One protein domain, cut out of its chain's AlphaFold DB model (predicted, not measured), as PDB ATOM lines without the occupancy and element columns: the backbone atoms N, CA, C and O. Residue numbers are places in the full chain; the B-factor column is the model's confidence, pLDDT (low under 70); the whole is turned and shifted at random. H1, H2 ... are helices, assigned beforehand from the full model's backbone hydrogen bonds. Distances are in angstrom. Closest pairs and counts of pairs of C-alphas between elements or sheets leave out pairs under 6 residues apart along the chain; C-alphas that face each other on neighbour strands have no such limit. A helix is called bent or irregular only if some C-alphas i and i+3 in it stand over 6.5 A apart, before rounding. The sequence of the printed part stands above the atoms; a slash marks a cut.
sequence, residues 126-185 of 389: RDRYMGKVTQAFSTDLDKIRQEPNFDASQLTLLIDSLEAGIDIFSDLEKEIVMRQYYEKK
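What this domain is: This is residues 126 to 185 of the 389 residues of a protein of Lichtheimia corymbifera JMRC:FSU:9682 (UniProt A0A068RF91). Four helices make a loose, open frame drawn out lengthwise: H3 forms one long side, H2 and then the slanting H1 lie along the other, and H4 stands across one end. The link of residues 145 to 151 closes the other end, and the space between H2 and H3 is empty; H1 meets H3 at residues 162 to 166 of H3. The printed part has 60 residues, with four named helices in the order H1, H2, H3, H4 and no named strand, and its class is all helix, with 48 residues in the helices. It is loose, with a radius of gyration of the C-alphas of 14.2 A, and its C-alphas span 43 by 21 by 13 A, a rod in outline.

Where its parts are: H1 is residues 126 to 136, 15.1 A from first to last C-alpha, and begins with C-alpha 126 at (37.648, -4.377, 3.007). H2 is residues 138 to 144, 10.1 A long. H3 is residues 152 to 166, 22.0 A long, from C-alpha 152 at (50.662, 8.975, -7.295). H4 is residues 171 to 185, 20.8 A long, and ends with C-alpha 185 at (35.294, -21.395, 1.327). No helix is bent.

How they stand to each other: H1 touches H3, which takes part with residues 162 to 166 alone; the closest C-alphas are those of Arg 126 and Ile 166, 6.7 A apart. Their lines stand at 73 degrees, only just about perpendicular. H1 and H2 are close but not clearly touching, with the closest C-alphas, those of Thr 134 and Leu 141, 7.5 A apart. Their lines are about perpendicular, at 80 degrees. H1 and H4 are near each other, with 6 pairs of C-alphas within 10 A. H2 is apart from H3 and from H4, and H3 is apart from H4. In H1 and H4 every O i to N i+4 pair is within hydrogen-bond range; in H2 it is 2 of 3 and in H3 9 of 11.

The domain as a whole: The two C-alphas farthest apart, those of Pro 148 and Glu 183, are 43.5 A from each other. The radius of gyration is 1.36 times the 10.4 A of a compact globule of 60 residues. The links H1 to H2 and H3 to H4 are tight, and H2 to H3 is a short link of 7 residues. Three stretches stand free: residues 135 to 140, of which 138 to 140 belong to H2; residues 146 to 154, of which 152 to 154 belong to H3; and residues 168 to 173, of which 171 to 173 belong to H4. The printed part has no cut. Its mean pLDDT is 86.5, and residue 185 is the one printed residue under 70.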
ATOM      1  N   ARG A 126      36.916  -5.321   3.859       88.31
ATOM      2  CA  ARG A 126      37.648  -4.377   3.007       88.31
ATOM      3  C   ARG A 126      38.431  -5.070   1.899       88.31
ATOM      4  O   ARG A 126      38.212  -4.758   0.733       88.31
ATOM      5  N   ASP A 127      39.291  -6.030   2.228       87.50
ATOM      6  CA  ASP A 127      40.126  -6.719   1.232       87.50
ATOM      7  C   ASP A 127      39.269  -7.427   0.180       87.50
ATOM      8  O   ASP A 127      39.570  -7.434  -1.016       87.50
ATOM      9  N   ARG A 128      38.150  -8.008   0.621       85.50
ATOM     10  CA  ARG A 128      37.233  -8.724  -0.262       85.50
ATOM     11  C   ARG A 128      36.386  -7.790  -1.118       85.50
ATOM     12  O   ARG A 128      36.146  -8.102  -2.286       85.50
ATOM     13  N   TYR A 129      35.929  -6.682  -0.551       90.50
ATOM     14  CA  TYR A 129      35.216  -5.639  -1.272       90.50
ATOM     15  C   TYR A 129      36.123  -5.029  -2.345       90.50
ATOM     16  O   TYR A 129      35.790  -5.095  -3.527       90.50
ATOM     17  N   MET A 130      37.322  -4.586  -1.961       89.94
ATOM     18  CA  MET A 130      38.321  -4.052  -2.888       89.94
ATOM     19  C   MET A 130      38.700  -5.080  -3.954       89.94
ATOM     20  O   MET A 130      38.755  -4.744  -5.133       89.94
ATOM     21  N   GLY A 131      38.868  -6.353  -3.591       88.31
ATOM     22  CA  GLY A 131      39.122  -7.426  -4.556       88.31
ATOM     23  C   GLY A 131      37.997  -7.606  -5.584       88.31
ATOM     24  O   GLY A 131      38.268  -7.780  -6.768       88.31
ATOM     25  N   LYS A 132      36.725  -7.523  -5.171       89.00
ATOM     26  CA  LYS A 132      35.583  -7.616  -6.099       89.00
ATOM     27  C   LYS A 132      35.443  -6.384  -6.984       89.00
ATOM     28  O   LYS A 132      35.184  -6.530  -8.173       89.00
ATOM     29  N   VAL A 133      35.595  -5.194  -6.412       90.38
ATOM     30  CA  VAL A 133      35.469  -3.924  -7.136       90.38
ATOM     31  C   VAL A 133      36.594  -3.791  -8.161       90.38
ATOM     32  O   VAL A 133      36.329  -3.546  -9.333       90.38
ATOM     33  N   THR A 134      37.837  -4.069  -7.771       88.19
ATOM     34  CA  THR A 134      38.979  -4.056  -8.702       88.19
ATOM     35  C   THR A 134      38.883  -5.138  -9.775       88.19
ATOM     36  O   THR A 134      39.329  -4.907 -10.891       88.19
ATOM     37  N   GLN A 135      38.264  -6.289  -9.486       89.50
ATOM     38  CA  GLN A 135      37.980  -7.308 -10.497       89.50
ATOM     39  C   GLN A 135      36.863  -6.879 -11.461       89.50
ATOM     40  O   GLN A 135      36.971  -7.120 -12.658       89.50
ATOM     41  N   ALA A 136      35.794  -6.256 -10.957       91.81
ATOM     42  CA  ALA A 136      34.673  -5.801 -11.777       91.81
ATOM     43  C   ALA A 136      35.069  -4.646 -12.708       91.81
ATOM     44  O   ALA A 136      34.629  -4.604 -13.852       91.81
ATOM     45  N   PHE A 137      35.936  -3.751 -12.232       91.62
ATOM     46  CA  PHE A 137      36.431  -2.594 -12.980       91.62
ATOM     47  C   PHE A 137      37.855  -2.787 -13.519       91.62
ATOM     48  O   PHE A 137      38.509  -1.809 -13.879       91.62
ATOM     49  N   SER A 138      38.363  -4.023 -13.602       90.62
ATOM     50  CA  SER A 138      39.772  -4.280 -13.937       90.62
ATOM     51  C   SER A 138      40.176  -3.648 -15.272       90.62
ATOM     52  O   SER A 138      41.212  -3.001 -15.374       90.62
ATOM     53  N   THR A 139      39.310  -3.758 -16.280       91.75
ATOM     54  CA  THR A 139      39.553  -3.237 -17.630       91.75
ATOM     55  C   THR A 139      39.614  -1.719 -17.700       91.75
ATOM     56  O   THR A 139      40.281  -1.188 -18.581       91.75
ATOM     57  N   ASP A 140      38.901  -1.016 -16.822       90.25
ATOM     58  CA  ASP A 140      38.851   0.447 -16.828       90.25
ATOM     59  C   ASP A 140      39.934   1.033 -15.922       90.25
ATOM     60  O   ASP A 140      40.582   2.007 -16.299       90.25
ATOM     61  N   LEU A 141      40.242   0.363 -14.808       88.31
ATOM     62  CA  LEU A 141      41.408   0.676 -13.984       88.31
ATOM     63  C   LEU A 141      42.714   0.533 -14.777       88.31
ATOM     64  O   LEU A 141      43.600   1.375 -14.651       88.31
ATOM     65  N   ASP A 142      42.824  -0.481 -15.638       87.44
ATOM     66  CA  ASP A 142      44.009  -0.670 -16.480       87.44
ATOM     67  C   ASP A 142      44.147   0.398 -17.572       87.44
ATOM     68  O   ASP A 142      45.270   0.736 -17.941       87.44
ATOM     69  N   LYS A 143      43.038   0.964 -18.065       88.19
ATOM     70  CA  LYS A 143      43.067   2.099 -19.005       88.19
ATOM     71  C   LYS A 143      43.481   3.391 -18.307       88.19
ATOM     72  O   LYS A 143      44.345   4.089 -18.818       88.19
ATOM     73  N   ILE A 144      42.923   3.666 -17.126       85.38
ATOM     74  CA  ILE A 144      43.253   4.855 -16.321       85.38
ATOM     75  C   ILE A 144      44.741   4.848 -15.937       85.38
ATOM     76  O   ILE A 144      45.410   5.873 -15.992       85.38
ATOM     77  N   ARG A 145      45.299   3.667 -15.643       82.62
ATOM     78  CA  ARG A 145      46.733   3.490 -15.361       82.62
ATOM     79  C   ARG A 145      47.651   3.715 -16.567       82.62
ATOM     80  O   ARG A 145      48.844   3.915 -16.371       82.62
ATOM     81  N   GLN A 146      47.134   3.630 -17.793       85.38
ATOM     82  CA  GLN A 146      47.905   3.846 -19.025       85.38
ATOM     83  C   GLN A 146      47.938   5.322 -19.451       85.38
ATOM     84  O   GLN A 146      48.661   5.664 -20.389       85.38
ATOM     85  N   GLU A 147      47.175   6.201 -18.794       84.31
ATOM     86  CA  GLU A 147      47.167   7.623 -19.125       84.31
ATOM     87  C   GLU A 147      48.484   8.305 -18.700       84.31
ATOM     88  O   GLU A 147      48.969   8.096 -17.588       84.31
ATOM     89  N   PRO A 148      49.074   9.163 -19.556       78.31
ATOM     90  CA  PRO A 148      50.414   9.721 -19.338       78.31
ATOM     91  C   PRO A 148      50.512  10.711 -18.166       78.31
ATOM     92  O   PRO A 148      51.621  11.075 -17.782       78.31
ATOM     93  N   ASN A 149      49.379  11.140 -17.599       79.88
ATOM     94  CA  ASN A 149      49.304  12.118 -16.508       79.88
ATOM     95  C   ASN A 149      48.810  11.509 -15.186       79.88
ATOM     96  O   ASN A 149      48.446  12.259 -14.279       79.88
ATOM     97  N   PHE A 150      48.760  10.177 -15.077       82.88
ATOM     98  CA  PHE A 150      48.305   9.513 -13.862       82.88
ATOM     99  C   PHE A 150      49.387   9.579 -12.773       82.88
ATOM    100  O   PHE A 150      50.405   8.889 -12.840       82.88
ATOM    101  N   ASP A 151      49.176  10.449 -11.787       87.19
ATOM    102  CA  ASP A 151      50.120  10.709 -10.695       87.19
ATOM    103  C   ASP A 151      49.815   9.866  -9.439       87.19
ATOM    104  O   ASP A 151      48.691   9.405  -9.224       87.19
ATOM    105  N   ALA A 152      50.808   9.696  -8.561       86.12
ATOM    106  CA  ALA A 152      50.662   8.975  -7.295       86.12
ATOM    107  C   ALA A 152      49.551   9.565  -6.405       86.12
ATOM    108  O   ALA A 152      48.844   8.813  -5.737       86.12
ATOM    109  N   SER A 153      49.346  10.886  -6.449       86.94
ATOM    110  CA  SER A 153      48.260  11.573  -5.732       86.94
ATOM    111  C   SER A 153      46.859  11.231  -6.263       86.94
ATOM    112  O   SER A 153      45.886  11.170  -5.508       86.94
ATOM    113  N   GLN A 154      46.741  10.963  -7.565       86.19
ATOM    114  CA  GLN A 154      45.489  10.535  -8.188       86.19
ATOM    115  C   GLN A 154      45.205   9.064  -7.891       86.19
ATOM    116  O   GLN A 154      44.052   8.692  -7.696       86.19
ATOM    117  N   LEU A 155      46.251   8.238  -7.795       87.62
ATOM    118  CA  LEU A 155      46.124   6.855  -7.355       87.62
ATOM    119  C   LEU A 155      45.626   6.761  -5.909       87.62
ATOM    120  O   LEU A 155      44.736   5.956  -5.644       87.62
ATOM    121  N   THR A 156      46.152   7.577  -4.990       88.38
ATOM    122  CA  THR A 156      45.660   7.605  -3.602       88.38
ATOM    123  C   THR A 156      44.203   8.052  -3.545       88.38
ATOM    124  O   THR A 156      43.389   7.367  -2.942       88.38
ATOM    125  N   LEU A 157      43.834   9.106  -4.284       88.88
ATOM    126  CA  LEU A 157      42.446   9.572  -4.359       88.88
ATOM    127  C   LEU A 157      41.496   8.518  -4.961       88.88
ATOM    128  O   LEU A 157      40.349   8.377  -4.535       88.88
ATOM    129  N   LEU A 158      41.964   7.754  -5.952       87.69
ATOM    130  CA  LEU A 158      41.208   6.650  -6.544       87.69
ATOM    131  C   LEU A 158      41.004   5.511  -5.538       87.69
ATOM    132  O   LEU A 158      39.920   4.942  -5.463       87.69
ATOM    133  N   ILE A 159      42.030   5.173  -4.758       88.00
ATOM    134  CA  ILE A 159      41.921   4.149  -3.714       88.00
ATOM    135  C   ILE A 159      40.951   4.614  -2.622       88.00
ATOM    136  O   ILE A 159      40.039   3.860  -2.295       88.00
ATOM    137  N   ASP A 160      41.073   5.856  -2.148       89.56
ATOM    138  CA  ASP A 160      40.218   6.424  -1.098       89.56
ATOM    139  C   ASP A 160      38.751   6.530  -1.541       89.56
ATOM    140  O   ASP A 160      37.834   6.229  -0.780       89.56
ATOM    141  N   SER A 161      38.502   6.900  -2.802       89.06
ATOM    142  CA  SER A 161      37.140   6.955  -3.356       89.06
ATOM    143  C   SER A 161      36.501   5.573  -3.512       89.06
ATOM    144  O   SER A 161      35.301   5.426  -3.277       89.06
ATOM    145  N   LEU A 162      37.279   4.548  -3.868       88.12
ATOM    146  CA  LEU A 162      36.793   3.168  -3.897       88.12
ATOM    147  C   LEU A 162      36.585   2.615  -2.481       88.12
ATOM    148  O   LEU A 162      35.619   1.891  -2.249       88.12
ATOM    149  N   GLU A 163      37.444   2.984  -1.534       89.12
ATOM    150  CA  GLU A 163      37.350   2.583  -0.131       89.12
ATOM    151  C   GLU A 163      36.142   3.199   0.579       89.12
ATOM    152  O   GLU A 163      35.467   2.493   1.321       89.12
ATOM    153  N   ALA A 164      35.789   4.451   0.274       89.19
ATOM    154  CA  ALA A 164      34.590   5.107   0.804       89.19
ATOM    155  C   ALA A 164      33.289   4.340   0.488       89.19
ATOM    156  O   ALA A 164      32.296   4.448   1.204       89.19
ATOM    157  N   GLY A 165      33.284   3.507  -0.560       86.31
ATOM    158  CA  GLY A 165      32.159   2.621  -0.865       86.31
ATOM    159  C   GLY A 165      31.951   1.486   0.151       86.31
ATOM    160  O   GLY A 165      30.889   0.865   0.156       86.31
ATOM    161  N   ILE A 166      32.929   1.212   1.022       88.00
ATOM    162  CA  ILE A 166      32.821   0.226   2.111       88.00
ATOM    163  C   ILE A 166      31.890   0.730   3.217       88.00
ATOM    164  O   ILE A 166      31.171  -0.076   3.813       88.00
ATOM    165  N   ASP A 167      31.862   2.041   3.456       85.88
ATOM    166  CA  ASP A 167      31.069   2.667   4.520       85.88
ATOM    167  C   ASP A 167      29.569   2.716   4.204       85.88
ATOM    168  O   ASP A 167      28.749   2.947   5.087       85.88
ATOM    169  N   ILE A 168      29.194   2.428   2.955       90.88
ATOM    170  CA  ILE A 168      27.795   2.264   2.536       90.88
ATOM    171  C   ILE A 168      27.177   1.009   3.173       90.88
ATOM    172  O   ILE A 168      25.965   0.946   3.359       90.88
ATOM    173  N   PHE A 169      27.994   0.006   3.512       88.12
ATOM    174  CA  PHE A 169      27.517  -1.232   4.123       88.12
ATOM    175  C   PHE A 169      27.446  -1.097   5.645       88.12
ATOM    176  O   PHE A 169      28.425  -0.723   6.295       88.12
ATOM    177  N   SER A 170      26.313  -1.485   6.228       91.25
ATOM    178  CA  SER A 170      26.193  -1.648   7.680       91.25
ATOM    179  C   SER A 170      27.070  -2.798   8.188       91.25
ATOM    180  O   SER A 170      27.391  -3.736   7.453       91.25
ATOM    181  N   ASP A 171      27.441  -2.766   9.468       85.69
ATOM    182  CA  ASP A 171      28.282  -3.816  10.057       85.69
ATOM    183  C   ASP A 171      27.600  -5.191  10.034       85.69
ATOM    184  O   ASP A 171      28.256  -6.205   9.786       85.69
ATOM    185  N   LEU A 172      26.268  -5.217  10.144       87.75
ATOM    186  CA  LEU A 172      25.472  -6.431   9.987       87.75
ATOM    187  C   LEU A 172      25.552  -6.992   8.556       87.75
ATOM    188  O   LEU A 172      25.732  -8.195   8.365       87.75
ATOM    189  N   GLU A 173      25.462  -6.143   7.528       89.12
ATOM    190  CA  GLU A 173      25.601  -6.573   6.128       89.12
ATOM    191  C   GLU A 173      27.014  -7.077   5.825       89.12
ATOM    192  O   GLU A 173      27.176  -8.103   5.148       89.12
ATOM    193  N   LYS A 174      28.041  -6.400   6.358       88.94
ATOM    194  CA  LYS A 174      29.440  -6.840   6.256       88.94
ATOM    195  C   LYS A 174      29.603  -8.239   6.851       88.94
ATOM    196  O   LYS A 174      30.191  -9.115   6.211       88.94
ATOM    197  N   GLU A 175      29.034  -8.479   8.031       87.38
ATOM    198  CA  GLU A 175      29.093  -9.774   8.714       87.38
ATOM    199  C   GLU A 175      28.366 -10.881   7.933       87.38
ATOM    200  O   GLU A 175      28.924 -11.963   7.722       87.38
ATOM    201  N   ILE A 176      27.166 -10.605   7.414       88.62
ATOM    202  CA  ILE A 176      26.394 -11.563   6.607       88.62
ATOM    203  C   ILE A 176      27.179 -11.985   5.357       88.62
ATOM    204  O   ILE A 176      27.292 -13.181   5.059       88.62
ATOM    205  N   VAL A 177      27.762 -11.028   4.630       86.00
ATOM    206  CA  VAL A 177      28.538 -11.309   3.412       86.00
ATOM    207  C   VAL A 177      29.798 -12.116   3.725       86.00
ATOM    208  O   VAL A 177      30.151 -13.033   2.971       86.00
ATOM    209  N   MET A 178      30.471 -11.814   4.838       85.88
ATOM    210  CA  MET A 178      31.641 -12.572   5.279       85.88
ATOM    211  C   MET A 178      31.269 -13.998   5.684       85.88
ATOM    212  O   MET A 178      31.940 -14.941   5.258       85.88
ATOM    213  N   ARG A 179      30.163 -14.191   6.407       84.31
ATOM    214  CA  ARG A 179      29.672 -15.519   6.798       84.31
ATOM    215  C   ARG A 179      29.370 -16.398   5.586       84.31
ATOM    216  O   ARG A 179      29.885 -17.511   5.498       84.31
ATOM    217  N   GLN A 180      28.640 -15.867   4.604       82.88
ATOM    218  CA  GLN A 180      28.355 -16.569   3.345       82.88
ATOM    219  C   GLN A 180      29.626 -16.923   2.564       82.88
ATOM    220  O   GLN A 180      29.678 -17.923   1.841       82.88
ATOM    221  N   TYR A 181      30.660 -16.085   2.654       81.88
ATOM    222  CA  TYR A 181      31.937 -16.360   2.013       81.88
ATOM    223  C   TYR A 181      32.706 -17.477   2.714       81.88
ATOM    224  O   TYR A 181      33.170 -18.393   2.031       81.88
ATOM    225  N   TYR A 182      32.826 -17.431   4.042       80.44
ATOM    226  CA  TYR A 182      33.483 -18.496   4.795       80.44
ATOM    227  C   TYR A 182      32.757 -19.826   4.622       80.44
ATOM    228  O   TYR A 182      33.419 -20.830   4.387       80.44
ATOM    229  N   GLU A 183      31.425 -19.818   4.590       74.00
ATOM    230  CA  GLU A 183      30.611 -21.003   4.314       74.00
ATOM    231  C   GLU A 183      30.859 -21.583   2.910       74.00
ATOM    232  O   GLU A 183      30.916 -22.798   2.731       74.00
ATOM    233  N   LYS A 184      31.099 -20.734   1.901       71.06
ATOM    234  CA  LYS A 184      31.497 -21.180   0.551       71.06
ATOM    235  C   LYS A 184      32.964 -21.620   0.463       71.06
ATOM    236  O   LYS A 184      33.284 -22.464  -0.374       71.06
ATOM    237  N   LYS A 185      33.860 -21.046   1.277       68.50
ATOM    238  CA  LYS A 185      35.294 -21.395   1.327       68.50
ATOM    239  C   LYS A 185      35.523 -22.707   2.081       68.50
ATOM    240  O   LYS A 185      36.393 -23.484   1.690       68.50
TER     241      LYS A 185